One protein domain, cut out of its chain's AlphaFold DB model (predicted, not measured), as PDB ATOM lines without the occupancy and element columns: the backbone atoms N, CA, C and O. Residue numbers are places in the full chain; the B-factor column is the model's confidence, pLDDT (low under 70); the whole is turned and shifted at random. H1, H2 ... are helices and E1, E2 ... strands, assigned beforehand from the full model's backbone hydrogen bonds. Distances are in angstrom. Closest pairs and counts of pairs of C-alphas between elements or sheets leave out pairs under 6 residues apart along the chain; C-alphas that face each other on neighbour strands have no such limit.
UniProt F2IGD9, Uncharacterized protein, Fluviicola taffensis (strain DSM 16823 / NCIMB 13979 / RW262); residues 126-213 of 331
ATOM      1  N   LYS A 126      43.483 -40.619  33.415       81.31
ATOM      2  CA  LYS A 126      43.664 -40.255  34.834       81.31
ATOM      3  C   LYS A 126      42.550 -40.804  35.726       81.31
ATOM      4  O   LYS A 126      42.865 -41.310  36.795       81.31
ATOM      5  N   MET A 127      41.282 -40.738  35.309       87.50
ATOM      6  CA  MET A 127      40.186 -41.346  36.077       87.50
ATOM      7  C   MET A 127      40.410 -42.852  36.234       87.50
ATOM      8  O   MET A 127      40.443 -43.342  37.359       87.50
ATOM      9  N   TYR A 128      40.674 -43.560  35.133       91.12
ATOM     10  CA  TYR A 128      40.985 -44.990  35.164       91.12
ATOM     11  C   TYR A 128      42.226 -45.312  36.000       91.12
ATOM     12  O   TYR A 128      42.200 -46.248  36.785       91.12
ATOM     13  N   GLY A 129      43.278 -44.500  35.929       90.69
ATOM     14  CA  GLY A 129      44.487 -44.677  36.730       90.69
ATOM     15  C   GLY A 129      44.251 -44.489  38.224       90.69
ATOM     16  O   GLY A 129      44.793 -45.239  39.035       90.69
ATOM     17  N   ILE A 130      43.426 -43.511  38.611       92.06
ATOM     18  CA  ILE A 130      43.007 -43.330  40.008       92.06
ATOM     19  C   ILE A 130      42.288 -44.595  40.491       92.06
ATOM     20  O   ILE A 130      42.639 -45.125  41.545       92.06
ATOM     21  N   LEU A 131      41.331 -45.104  39.706       95.44
ATOM     22  CA  LEU A 131      40.601 -46.328  40.037       95.44
ATOM     23  C   LEU A 131      41.541 -47.538  40.130       95.44
ATOM     24  O   LEU A 131      41.517 -48.237  41.137       95.44
ATOM     25  N   LEU A 132      42.419 -47.738  39.146       95.56
ATOM     26  CA  LEU A 132      43.413 -48.812  39.132       95.56
ATOM     27  C   LEU A 132      44.314 -48.763  40.371       95.56
ATOM     28  O   LEU A 132      44.552 -49.786  41.009       95.56
ATOM     29  N   SER A 133      44.787 -47.574  40.749       95.44
ATOM     30  CA  SER A 133      45.641 -47.406  41.929       95.44
ATOM     31  C   SER A 133      44.937 -47.849  43.205       95.44
ATOM     32  O   SER A 133      45.516 -48.593  43.995       95.44
ATOM     33  N   PHE A 134      43.680 -47.443  43.391       97.12
ATOM     34  CA  PHE A 134      42.897 -47.847  44.557       97.12
ATOM     35  C   PHE A 134      42.517 -49.335  44.524       97.12
ATOM     36  O   PHE A 134      42.615 -49.999  45.553       97.12
ATOM     37  N   GLU A 135      42.205 -49.909  43.357       96.94
ATOM     38  CA  GLU A 135      41.966 -51.356  43.223       96.94
ATOM     39  C   GLU A 135      43.180 -52.193  43.645       96.94
ATOM     40  O   GLU A 135      43.017 -53.275  44.228       96.94
ATOM     41  N   LYS A 136      44.384 -51.670  43.378       96.50
ATOM     42  CA  LYS A 136      45.688 -52.244  43.744       96.50
ATOM     43  C   LYS A 136      46.128 -51.911  45.177       96.50
ATOM     44  O   LYS A 136      47.202 -52.339  45.583       96.50
ATOM     45  N   GLY A 137      45.299 -51.214  45.956       96.12
ATOM     46  CA  GLY A 137      45.504 -51.005  47.392       96.12
ATOM     47  C   GLY A 137      46.242 -49.722  47.781       96.12
ATOM     48  O   GLY A 137      46.554 -49.559  48.959       96.12
ATOM     49  N   VAL A 138      46.494 -48.802  46.842       96.19
ATOM     50  CA  VAL A 138      47.029 -47.468  47.168       96.19
ATOM     51  C   VAL A 138      46.030 -46.729  48.060       96.19
ATOM     52  O   VAL A 138      44.829 -46.727  47.790       96.19
ATOM     53  N   LYS A 139      46.506 -46.064  49.111       95.94
ATOM     54  CA  LYS A 139      45.669 -45.289  50.032       95.94
ATOM     55  C   LYS A 139      45.855 -43.796  49.811       95.94
ATOM     56  O   LYS A 139      46.888 -43.311  49.369       95.94
ATOM     57  N   LEU A 140      44.829 -43.032  50.175       93.25
ATOM     58  CA  LEU A 140      44.828 -41.570  50.055       93.25
ATOM     59  C   LEU A 140      45.950 -40.888  50.854       93.25
ATOM     60  O   LEU A 140      46.448 -39.845  50.427       93.25
ATOM     61  N   ALA A 141      46.305 -41.468  52.003       94.69
ATOM     62  CA  ALA A 141      47.316 -40.954  52.920       94.69
ATOM     63  C   ALA A 141      48.751 -41.355  52.540       94.69
ATOM     64  O   ALA A 141      49.687 -40.819  53.126       94.69
ATOM     65  N   ASP A 142      48.929 -42.261  51.574       95.31
ATOM     66  CA  ASP A 142      50.260 -42.694  51.159       95.31
ATOM     67  C   ASP A 142      51.032 -41.514  50.561       95.31
ATOM     68  O   ASP A 142      50.476 -40.682  49.835       95.31
ATOM     69  N   THR A 143      52.330 -41.453  50.846       94.50
ATOM     70  CA  THR A 143      53.241 -40.499  50.212       94.50
ATOM     71  C   THR A 143      53.801 -41.120  48.942       94.50
ATOM     72  O   THR A 143      54.351 -42.218  48.967       94.50
ATOM     73  N   PHE A 144      53.679 -40.403  47.827       92.88
ATOM     74  CA  PHE A 144      54.260 -40.791  46.552       92.88
ATOM     75  C   PHE A 144      55.423 -39.867  46.203       92.88
ATOM     76  O   PHE A 144      55.251 -38.649  46.091       92.88
ATOM     77  N   SER A 145      56.590 -40.476  46.013       91.88
ATOM     78  CA  SER A 145      57.830 -39.812  45.624       91.88
ATOM     79  C   SER A 145      58.110 -40.030  44.144       91.88
ATOM     80  O   SER A 145      58.046 -41.162  43.658       91.88
ATOM     81  N   TRP A 146      58.476 -38.976  43.418       90.12
ATOM     82  CA  TRP A 146      58.925 -39.101  42.032       90.12
ATOM     83  C   TRP A 146      59.975 -38.060  41.667       90.12
ATOM     84  O   TRP A 146      60.102 -37.019  42.306       90.12
ATOM     85  N   THR A 147      60.708 -38.334  40.595       87.31
ATOM     86  CA  THR A 147      61.616 -37.367  39.979       87.31
ATOM     87  C   THR A 147      60.957 -36.816  38.720       87.31
ATOM     88  O   THR A 147      60.525 -37.591  37.864       87.31
ATOM     89  N   GLY A 148      60.840 -35.492  38.609       83.81
ATOM     90  CA  GLY A 148      60.255 -34.837  37.437       83.81
ATOM     91  C   GLY A 148      61.067 -35.119  36.173       83.81
ATOM     92  O   GLY A 148      62.299 -35.051  36.202       83.81
ATOM     93  N   LYS A 149      60.393 -35.440  35.059       80.75
ATOM     94  CA  LYS A 149      61.066 -35.844  33.811       80.75
ATOM     95  C   LYS A 149      61.978 -34.749  33.257       80.75
ATOM     96  O   LYS A 149      63.058 -35.066  32.766       80.75
ATOM     97  N   TYR A 150      61.556 -33.484  33.322       81.25
ATOM     98  CA  TYR A 150      62.321 -32.373  32.751       81.25
ATOM     99  C   TYR A 150      63.160 -31.653  33.795       81.25
ATOM    100  O   TYR A 150      64.327 -31.362  33.545       81.25
ATOM    101  N   SER A 151      62.595 -31.389  34.975       85.12
ATOM    102  CA  SER A 151      63.322 -30.664  36.023       85.12
ATOM    103  C   SER A 151      64.411 -31.498  36.698       85.12
ATOM    104  O   SER A 151      65.292 -30.925  37.338       85.12
ATOM    105  N   LYS A 152      64.323 -32.837  36.616       85.56
ATOM    106  CA  LYS A 152      65.106 -33.795  37.414       85.56
ATOM    107  C   LYS A 152      65.024 -33.546  38.929       85.56
ATOM    108  O   LYS A 152      65.825 -34.089  39.686       85.56
ATOM    109  N   LYS A 153      64.060 -32.740  39.395       88.62
ATOM    110  CA  LYS A 153      63.832 -32.479  40.819       88.62
ATOM    111  C   LYS A 153      63.050 -33.627  41.432       88.62
ATOM    112  O   LYS A 153      62.169 -34.196  40.787       88.62
ATOM    113  N   LYS A 154      63.359 -33.941  42.688       89.75
ATOM    114  CA  LYS A 154      62.563 -34.867  43.490       89.75
ATOM    115  C   LYS A 154      61.349 -34.133  44.054       89.75
ATOM    116  O   LYS A 154      61.472 -33.020  44.563       89.75
ATOM    117  N   TYR A 155      60.197 -34.772  43.964       89.12
ATOM    118  CA  TYR A 155      58.925 -34.305  44.483       89.12
ATOM    119  C   TYR A 155      58.324 -35.381  45.374       89.12
ATOM    120  O   TYR A 155      58.396 -36.564  45.043       89.12
ATOM    121  N   ASP A 156      57.672 -34.946  46.446       91.94
ATOM    122  CA  ASP A 156      56.932 -35.802  47.362       91.94
ATOM    123  C   ASP A 156      55.548 -35.189  47.598       91.94
ATOM    124  O   ASP A 156      55.406 -33.980  47.808       91.94
ATOM    125  N   SER A 157      54.500 -36.005  47.527       90.56
ATOM    126  CA  SER A 157      53.130 -35.557  47.781       90.56
ATOM    127  C   SER A 157      52.268 -36.715  48.254       90.56
ATOM    128  O   SER A 157      52.426 -37.841  47.790       90.56
ATOM    129  N   THR A 158      51.303 -36.445  49.135       92.56
ATOM    130  CA  THR A 158      50.259 -37.432  49.440       92.56
ATOM    131  C   THR A 158      49.482 -37.772  48.166       92.56
ATOM    132  O   THR A 158      49.187 -36.868  47.371       92.56
ATOM    133  N   VAL A 159      49.059 -39.024  48.006       91.31
ATOM    134  CA  VAL A 159      48.229 -39.472  46.874       91.31
ATOM    135  C   VAL A 159      46.980 -38.600  46.722       91.31
ATOM    136  O   VAL A 159      46.651 -38.173  45.612       91.31
ATOM    137  N   ALA A 160      46.328 -38.247  47.836       90.50
ATOM    138  CA  ALA A 160      45.150 -37.384  47.821       90.50
ATOM    139  C   ALA A 160      45.416 -36.016  47.170       90.50
ATOM    140  O   ALA A 160      44.660 -35.562  46.305       90.50
ATOM    141  N   ARG A 161      46.511 -35.362  47.565       88.00
ATOM    142  CA  ARG A 161      46.934 -34.070  47.012       88.00
ATOM    143  C   ARG A 161      47.326 -34.198  45.541       88.00
ATOM    144  O   ARG A 161      46.871 -33.404  44.716       88.00
ATOM    145  N   LEU A 162      48.112 -35.218  45.199       87.19
ATOM    146  CA  LEU A 162      48.612 -35.448  43.845       87.19
ATOM    147  C   LEU A 162      47.477 -35.640  42.827       87.19
ATOM    148  O   LEU A 162      47.469 -35.009  41.766       87.19
ATOM    149  N   TYR A 163      46.463 -36.444  43.154       87.50
ATOM    150  CA  TYR A 163      45.331 -36.644  42.250       87.50
ATOM    151  C   TYR A 163      44.419 -35.419  42.121       87.50
ATOM    152  O   TYR A 163      43.814 -35.236  41.060       87.50
ATOM    153  N   ARG A 164      44.369 -34.533  43.121       82.19
ATOM    154  CA  ARG A 164      43.591 -33.286  43.045       82.19
ATOM    155  C   ARG A 164      44.281 -32.188  42.227       82.19
ATOM    156  O   ARG A 164      43.604 -31.523  41.448       82.19
ATOM    157  N   MET A 165      45.597 -32.018  42.368       70.06
ATOM    158  CA  MET A 165      46.286 -30.786  41.955       70.06
ATOM    159  C   MET A 165      46.628 -30.653  40.467       70.06
ATOM    160  O   MET A 165      46.603 -29.537  39.959       70.06
ATOM    161  N   SER A 166      46.932 -31.741  39.756       59.50
ATOM    162  CA  SER A 166      47.599 -31.607  38.449       59.50
ATOM    163  C   SER A 166      46.818 -32.253  37.310       59.50
ATOM    164  O   SER A 166      46.353 -33.388  37.432       59.50
ATOM    165  N   ALA A 167      46.692 -31.572  36.169       62.81
ATOM    166  CA  ALA A 167      46.415 -32.271  34.914       62.81
ATOM    167  C   ALA A 167      47.574 -33.253  34.625       62.81
ATOM    168  O   ALA A 167      48.698 -33.016  35.085       62.81
ATOM    169  N   PRO A 168      47.346 -34.369  33.912       62.03
ATOM    170  CA  PRO A 168      48.433 -35.257  33.518       62.03
ATOM    171  C   PRO A 168      49.468 -34.470  32.709       62.03
ATOM    172  O   PRO A 168      49.178 -34.011  31.609       62.03
ATOM    173  N   SER A 169      50.673 -34.307  33.246       66.75
ATOM    174  CA  SER A 169      51.811 -33.754  32.516       66.75
ATOM    175  C   SER A 169      52.970 -34.730  32.629       66.75
ATOM    176  O   SER A 169      52.986 -35.583  33.512       66.75
ATOM    177  N   LEU A 170      53.943 -34.611  31.732       67.75
ATOM    178  CA  LEU A 170      55.152 -35.432  31.779       67.75
ATOM    179  C   LEU A 170      56.071 -35.061  32.961       67.75
ATOM    180  O   LEU A 170      56.981 -35.819  33.277       67.75
ATOM    181  N   GLU A 171      55.818 -33.931  33.630       75.56
ATOM    182  CA  GLU A 171      56.532 -33.513  34.842       75.56
ATOM    183  C   GLU A 171      56.024 -34.240  36.099       75.56
ATOM    184  O   GLU A 171      56.782 -34.472  37.041       75.56
ATOM    185  N   TYR A 172      54.748 -34.637  36.104       77.44
ATOM    186  CA  TYR A 172      54.135 -35.372  37.205       77.44
ATOM    187  C   TYR A 172      54.090 -36.866  36.891       77.44
ATOM    188  O   TYR A 172      53.533 -37.288  35.875       77.44
ATOM    189  N   LYS A 173      54.621 -37.671  37.812       84.25
ATOM    190  CA  LYS A 173      54.361 -39.107  37.858       84.25
ATOM    191  C   LYS A 173      53.282 -39.383  38.900       84.25
ATOM    192  O   LYS A 173      53.191 -38.689  39.910       84.25
ATOM    193  N   TYR A 174      52.465 -40.388  38.647       87.69
ATOM    194  CA  TYR A 174      51.377 -40.834  39.502       87.69
ATOM    195  C   TYR A 174      51.597 -42.295  39.914       87.69
ATOM    196  O   TYR A 174      52.258 -43.029  39.178       87.69
ATOM    197  N   PRO A 175      50.994 -42.767  41.023       91.06
ATOM    198  CA  PRO A 175      51.084 -44.173  41.419       91.06
ATOM    199  C   PRO A 175      50.720 -45.157  40.298       91.06
ATOM    200  O   PRO A 175      51.391 -46.169  40.131       91.06
ATOM    201  N   PHE A 176      49.721 -44.824  39.473       90.44
ATOM    202  CA  PHE A 176      49.295 -45.673  38.359       90.44
ATOM    203  C   PHE A 176      50.287 -45.776  37.198       90.44
ATOM    204  O   PHE A 176      50.124 -46.631  36.332       90.44
ATOM    205  N   ASP A 177      51.312 -44.928  37.165       87.69
ATOM    206  CA  ASP A 177      52.357 -44.989  36.141       87.69
ATOM    207  C   ASP A 177      53.383 -46.089  36.416       87.69
ATOM    208  O   ASP A 177      54.245 -46.340  35.584       87.69
ATOM    209  N   ASN A 178      53.323 -46.718  37.593       88.94
ATOM    210  CA  ASN A 178      54.161 -47.866  37.928       88.94
ATOM    211  C   ASN A 178      53.544 -49.201  37.482       88.94
ATOM    212  O   ASN A 178      54.192 -50.232  37.636       88.94
ATOM    213  N   TYR A 179      52.309 -49.198  36.971       90.12
ATOM    214  CA  TYR A 179      51.656 -50.409  36.474       90.12
ATOM    215  C   TYR A 179      51.964 -50.627  34.997       90.12
ATOM    216  O   TYR A 179      51.989 -49.668  34.227       90.12
ATOM    217  N   SER A 180      52.173 -51.886  34.619       89.50
ATOM    218  CA  SER A 180      52.507 -52.303  33.254       89.50
ATOM    219  C   SER A 180      51.341 -52.092  32.276       89.50
ATOM    220  O   SER A 180      50.189 -51.956  32.699       89.50
ATOM    221  N   CYS A 181      51.610 -52.086  30.965       87.00
ATOM    222  CA  CYS A 181      50.560 -51.988  29.943       87.00
ATOM    223  C   CYS A 181      49.562 -53.142  30.090       87.00
ATOM    224  O   CYS A 181      48.354 -52.914  30.094       87.00
ATOM    225  N   SER A 182      50.062 -54.355  30.339       88.62
ATOM    226  CA  SER A 182      49.237 -55.539  30.607       88.62
ATOM    227  C   SER A 182      48.279 -55.355  31.795       88.62
ATOM    228  O   SER A 182      47.104 -55.719  31.717       88.62
ATOM    229  N   GLN A 183      48.736 -54.726  32.884       91.12
ATOM    230  CA  GLN A 183      47.892 -54.429  34.046       91.12
ATOM    231  C   GLN A 183      46.828 -53.368  33.754       91.12
ATOM    232  O   GLN A 183      45.723 -53.457  34.294       91.12
ATOM    233  N   TRP A 184      47.152 -52.374  32.927       89.38
ATOM    234  CA  TRP A 184      46.197 -51.372  32.463       89.38
ATOM    235  C   TRP A 184      45.124 -51.982  31.564       89.38
ATOM    236  O   TRP A 184      43.944 -51.785  31.841       89.38
ATOM    237  N   SER A 185      45.538 -52.760  30.565       88.25
ATOM    238  CA  SER A 185      44.657 -53.470  29.635       88.25
ATOM    239  C   SER A 185      43.692 -54.393  30.378       88.25
ATOM    240  O   SER A 185      42.480 -54.230  30.322       88.25
ATOM    241  N   THR A 186      44.210 -55.269  31.248       90.75
ATOM    242  CA  THR A 186      43.357 -56.164  32.057       90.75
ATOM    243  C   THR A 186      42.344 -55.383  32.903       90.75
ATOM    244  O   THR A 186      41.206 -55.811  33.094       90.75
ATOM    245  N   PHE A 187      42.745 -54.232  33.443       93.19
ATOM    246  CA  PHE A 187      41.859 -53.404  34.253       93.19
ATOM    247  C   PHE A 187      40.765 -52.710  33.431       93.19
ATOM    248  O   PHE A 187      39.627 -52.614  33.888       93.19
ATOM    249  N   LEU A 188      41.094 -52.226  32.239       90.94
ATOM    250  CA  LEU A 188      40.140 -51.597  31.334       90.94
ATOM    251  C   LEU A 188      39.169 -52.621  30.726       90.94
ATOM    252  O   LEU A 188      37.965 -52.363  30.724       90.94
ATOM    253  N   GLN A 189      39.647 -53.810  30.352       89.94
ATOM    254  CA  GLN A 189      38.808 -54.951  29.964       89.94
ATOM    255  C   GLN A 189      37.825 -55.342  31.073       89.94
ATOM    256  O   GLN A 189      36.648 -55.559  30.801       89.94
ATOM    257  N   LYS A 190      38.267 -55.356  32.340       91.94
ATOM    258  CA  LYS A 190      37.390 -55.588  33.507       91.94
ATOM    259  C   LYS A 190      36.257 -54.555  33.611       91.94
ATOM    260  O   LYS A 190      35.210 -54.854  34.175       91.94
ATOM    261  N   LEU A 191      36.472 -53.339  33.112       91.19
ATOM    262  CA  LEU A 191      35.476 -52.264  33.042       91.19
ATOM    263  C   LEU A 191      34.715 -52.237  31.707       91.19
ATOM    264  O   LEU A 191      33.933 -51.312  31.471       91.19
ATOM    265  N   GLU A 192      34.959 -53.220  30.836       88.94
ATOM    266  CA  GLU A 192      34.415 -53.314  29.481       88.94
ATOM    267  C   GLU A 192      34.674 -52.044  28.661       88.94
ATOM    268  O   GLU A 192      33.841 -51.618  27.862       88.94
ATOM    269  N   VAL A 193      35.786 -51.354  28.909       86.94
ATOM    270  CA  VAL A 193      36.131 -50.148  28.152       86.94
ATOM    271  C   VAL A 193      36.590 -50.583  26.770       86.94
ATOM    272  O   VAL A 193      37.443 -51.459  26.644       86.94
ATOM    273  N   SER A 194      36.031 -49.973  25.724       73.06
ATOM    274  CA  SER A 194      36.440 -50.273  24.354       73.06
ATOM    275  C   SER A 194      37.870 -49.774  24.112       73.06
ATOM    276  O   SER A 194      38.130 -48.586  23.904       73.06
ATOM    277  N   GLU A 195      38.836 -50.684  24.195       63.00
ATOM    278  CA  GLU A 195      40.243 -50.345  24.040       63.00
ATOM    279  C   GLU A 195      40.641 -50.283  22.567       63.00
ATOM    280  O   GLU A 195      40.392 -51.183  21.768       63.00
ATOM    281  N   ASN A 196      41.319 -49.198  22.203       60.09
ATOM    282  CA  ASN A 196      42.172 -49.177  21.026       60.09
ATOM    283  C   ASN A 196      43.590 -48.949  21.537       60.09
ATOM    284  O   ASN A 196      44.053 -47.803  21.603       60.09
ATOM    285  N   GLU A 197      44.217 -50.029  22.003       59.03
ATOM    286  CA  GLU A 197      45.632 -50.027  22.349       59.03
ATOM    287  C   GLU A 197      46.419 -49.574  21.119       59.03
ATOM    288  O   GLU A 197      46.333 -50.160  20.042       59.03
ATOM    289  N   ARG A 198      47.173 -48.485  21.257       59.44
ATOM    290  CA  ARG A 198      48.347 -48.296  20.406       59.44
ATOM    291  C   ARG A 198      49.461 -49.090  21.052       59.44
ATOM    292  O   ARG A 198      49.716 -48.783  22.207       59.44
ATOM    293  N   ASP A 199      50.079 -50.029  20.336       64.25
ATOM    294  CA  ASP A 199      51.331 -50.748  20.646       64.25
ATOM    295  C   ASP A 199      51.950 -50.411  22.023       64.25
ATOM    296  O   ASP A 199      52.985 -49.750  22.110       64.25
ATOM    297  N   CYS A 200      51.280 -50.793  23.118       73.50
ATOM    298  CA  CYS A 200      51.731 -50.496  24.477       73.50
ATOM    299  C   CYS A 200      52.535 -51.701  24.933       73.50
ATOM    300  O   CYS A 200      51.969 -52.742  25.261       73.50
ATOM    301  N   ALA A 201      53.855 -51.571  24.926       72.88
ATOM    302  CA  ALA A 201      54.735 -52.620  25.408       72.88
ATOM    303  C   ALA A 201      55.053 -52.424  26.896       72.88
ATOM    304  O   ALA A 201      55.228 -51.303  27.385       72.88
ATOM    305  N   ASP A 202      55.173 -53.530  27.624       74.25
ATOM    306  CA  ASP A 202      55.657 -53.485  28.999       74.25
ATOM    307  C   ASP A 202      57.091 -52.915  29.024       74.25
ATOM    308  O   ASP A 202      57.962 -53.341  28.268       74.25
ATOM    309  N   GLY A 203      57.319 -51.908  29.875       61.78
ATOM    310  CA  GLY A 203      58.558 -51.111  29.911       61.78
ATOM    311  C   GLY A 203      58.359 -49.630  29.575       61.78
ATOM    312  O   GLY A 203      59.249 -48.816  29.828       61.78
ATOM    313  N   GLU A 204      57.182 -49.254  29.071       74.06
ATOM    314  CA  GLU A 204      56.858 -47.860  28.781       74.06
ATOM    315  C   GLU A 204      56.753 -46.990  30.039       74.06
ATOM    316  O   GLU A 204      56.140 -47.356  31.041       74.06
ATOM    317  N   ILE A 205      57.325 -45.782  29.978       61.34
ATOM    318  CA  ILE A 205      57.462 -44.891  31.148       61.34
ATOM    319  C   ILE A 205      56.104 -44.300  31.574       61.34
ATOM    320  O   ILE A 205      55.943 -43.883  32.722       61.34
ATOM    321  N   PHE A 206      55.118 -44.283  30.668       72.81
ATOM    322  CA  PHE A 206      53.768 -43.779  30.921       72.81
ATOM    323  C   PHE A 206      52.702 -44.531  30.098       72.81
ATOM    324  O   PHE A 206      52.153 -43.964  29.143       72.81
ATOM    325  N   PRO A 207      52.339 -45.767  30.491       71.38
ATOM    326  CA  PRO A 207      51.384 -46.605  29.752       71.38
ATOM    327  C   PRO A 207      50.044 -45.905  29.483       71.38
ATOM    328  O   PRO A 207      49.445 -46.048  28.423       71.38
ATOM    329  N   ARG A 208      49.626 -45.011  30.387       72.25
ATOM    330  CA  ARG A 208      48.421 -44.173  30.270       72.25
ATOM    331  C   ARG A 208      48.266 -43.387  28.952       72.25
ATOM    332  O   ARG A 208      47.167 -42.927  28.669       72.25
ATOM    333  N   TYR A 209      49.335 -43.122  28.194       73.12
ATOM    334  CA  TYR A 209      49.241 -42.355  26.938       73.12
ATOM    335  C   TYR A 209      48.913 -43.218  25.713       73.12
ATOM    336  O   TYR A 209      48.563 -42.673  24.660       73.12
ATOM    337  N   TYR A 210      49.001 -44.539  25.861       73.75
ATOM    338  CA  TYR A 210      48.791 -45.516  24.797       73.75
ATOM    339  C   TYR A 210      47.329 -45.963  24.694       73.75
ATOM    340  O   TYR A 210      46.868 -46.327  23.614       73.75
ATOM    341  N   PHE A 211      46.577 -45.831  25.786       76.31
ATOM    342  CA  PHE A 211      45.159 -46.162  25.844       76.31
ATOM    343  C   PHE A 211      44.269 -44.968  25.488       76.31
ATOM    344  O   PHE A 211      44.564 -43.801  25.781       76.31
ATOM    345  N   ARG A 212      43.144 -45.275  24.845       77.50
ATOM    346  CA  ARG A 212      42.115 -44.327  24.414       77.50
ATOM    347  C   ARG A 212      40.753 -44.879  24.815       77.50
ATOM    348  O   ARG A 212      40.557 -46.082  24.774       77.50
ATOM    349  N   THR A 213      39.835 -43.987  25.170       81.62
ATOM    350  CA  THR A 213      38.469 -44.320  25.614       81.62
ATOM    351  C   THR A 213      37.452 -43.461  24.871       81.62
ATOM    352  O   THR A 213      37.794 -42.371  24.399       81.62
TER     353      THR A 213
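What this domain is: This is residues 126 to 213 of the 331 residues of an uncharacterized protein of Fluviicola taffensis (strain DSM 16823 / NCIMB 13979 / RW262) (UniProt F2IGD9). A two-stranded hairpin, E1 and E2, makes one end of the longest axis; H4 lies toward the other end, and H1 and the small H3 pack together between them, with H2 leading off from the open end of the hairpin. A long unnamed stretch, residues 191 to 213, loops out from the end of H4 and winds back past its beginning. The printed part has 88 residues with four named helices and two named strands, in the order H1, E1, E2, H2, H3, H4; the sheet's order is E1 - E2, antiparallel. The class is mixed, helices and strands, though under half of the residues are in named elements, 41 of the 88. The whole is compact, with a radius of gyration of the C-alphas of 13.0 A, and the C-alphas span 34 by 26 by 20 A along the three main axes.

Where its parts are: Find C-alpha 143 at (53.241, -40.499, 50.212); from there E1 runs over residues 143 to 147, 13.6 A from first to last C-alpha. Its partner E2, residues 154 to 158, is 13.9 A long and ends with C-alpha 158 at (50.259, -37.432, 49.440). At the next residue H2 begins, and it covers residues 159 to 165 with a length of 10.2 A. Go back to the first printed residue, Lys 126, whose C-alpha is at (43.664, -40.255, 34.834): H1 spans residues 126 to 135 and is 14.0 A long. Further on, H3 takes up residues 175 to 178, 5.9 A from first to last C-alpha. H4, residues 181 to 190, is 14.1 A long and ends with C-alpha 190 at (37.390, -55.588, 33.507).

How they stand to each other: Begin with E1 and E2, a hairpin of antiparallel neighbour strands whose directions stand at 157 degrees. The C-alphas of Thr 143 and Thr 158 face each other at 4.3 A, and those of Thr 147 and Lys 154 at 4.4 A. Look at N 144 and O 157, 2.9 A apart, and at N 155 and O 146, 2.8 A apart: both pairs are within hydrogen-bond range. The closest C-alphas of E1 and H2 are those of Thr 143 and Val 159, 6.1 A apart; those of E1 and H3 are Phe 144 and Pro 175, at 6.9 A. H2 and H1 are close but not clearly touching, with the C-alphas of Tyr 163 and Ile 130 closest at 7.4 A; they run opposite ways at a shallow tilt of 11 degrees. H1 and H3 touch, and their closest C-alphas are those of Gly 129 and Phe 176, 5.2 A apart. H1 and H4 only just touch, with 3 pairs of C-alphas within 8 A, the closest being Leu 132 and Phe 187 at 6.9 A, and their lines are about perpendicular at 86 degrees. H3 and H4 are apart, though they follow each other in the chain; H2 and H4 are apart too. In H1, H2 and H4 every O i to N i+4 pair is within hydrogen-bond range, while H3 with its 4 residues is too short for such a pair.

The domain as a whole: The C-alphas farthest apart are those of Lys 153 and Glu 192, at 37.8 A. The printed part has no cut. The links from E2 to H2 and from H3 to H4 are tight, the other three are short, and no link is long. Follow residues 191 to 213, with no named element, and you find C-alphas 6 to 19 A from the mean of all C-alphas. The mean pLDDT of the printed part is 83.5, and 12 residues are under 70: residues 166 to 170, residues 195 to 199, residue 203 and residue 205.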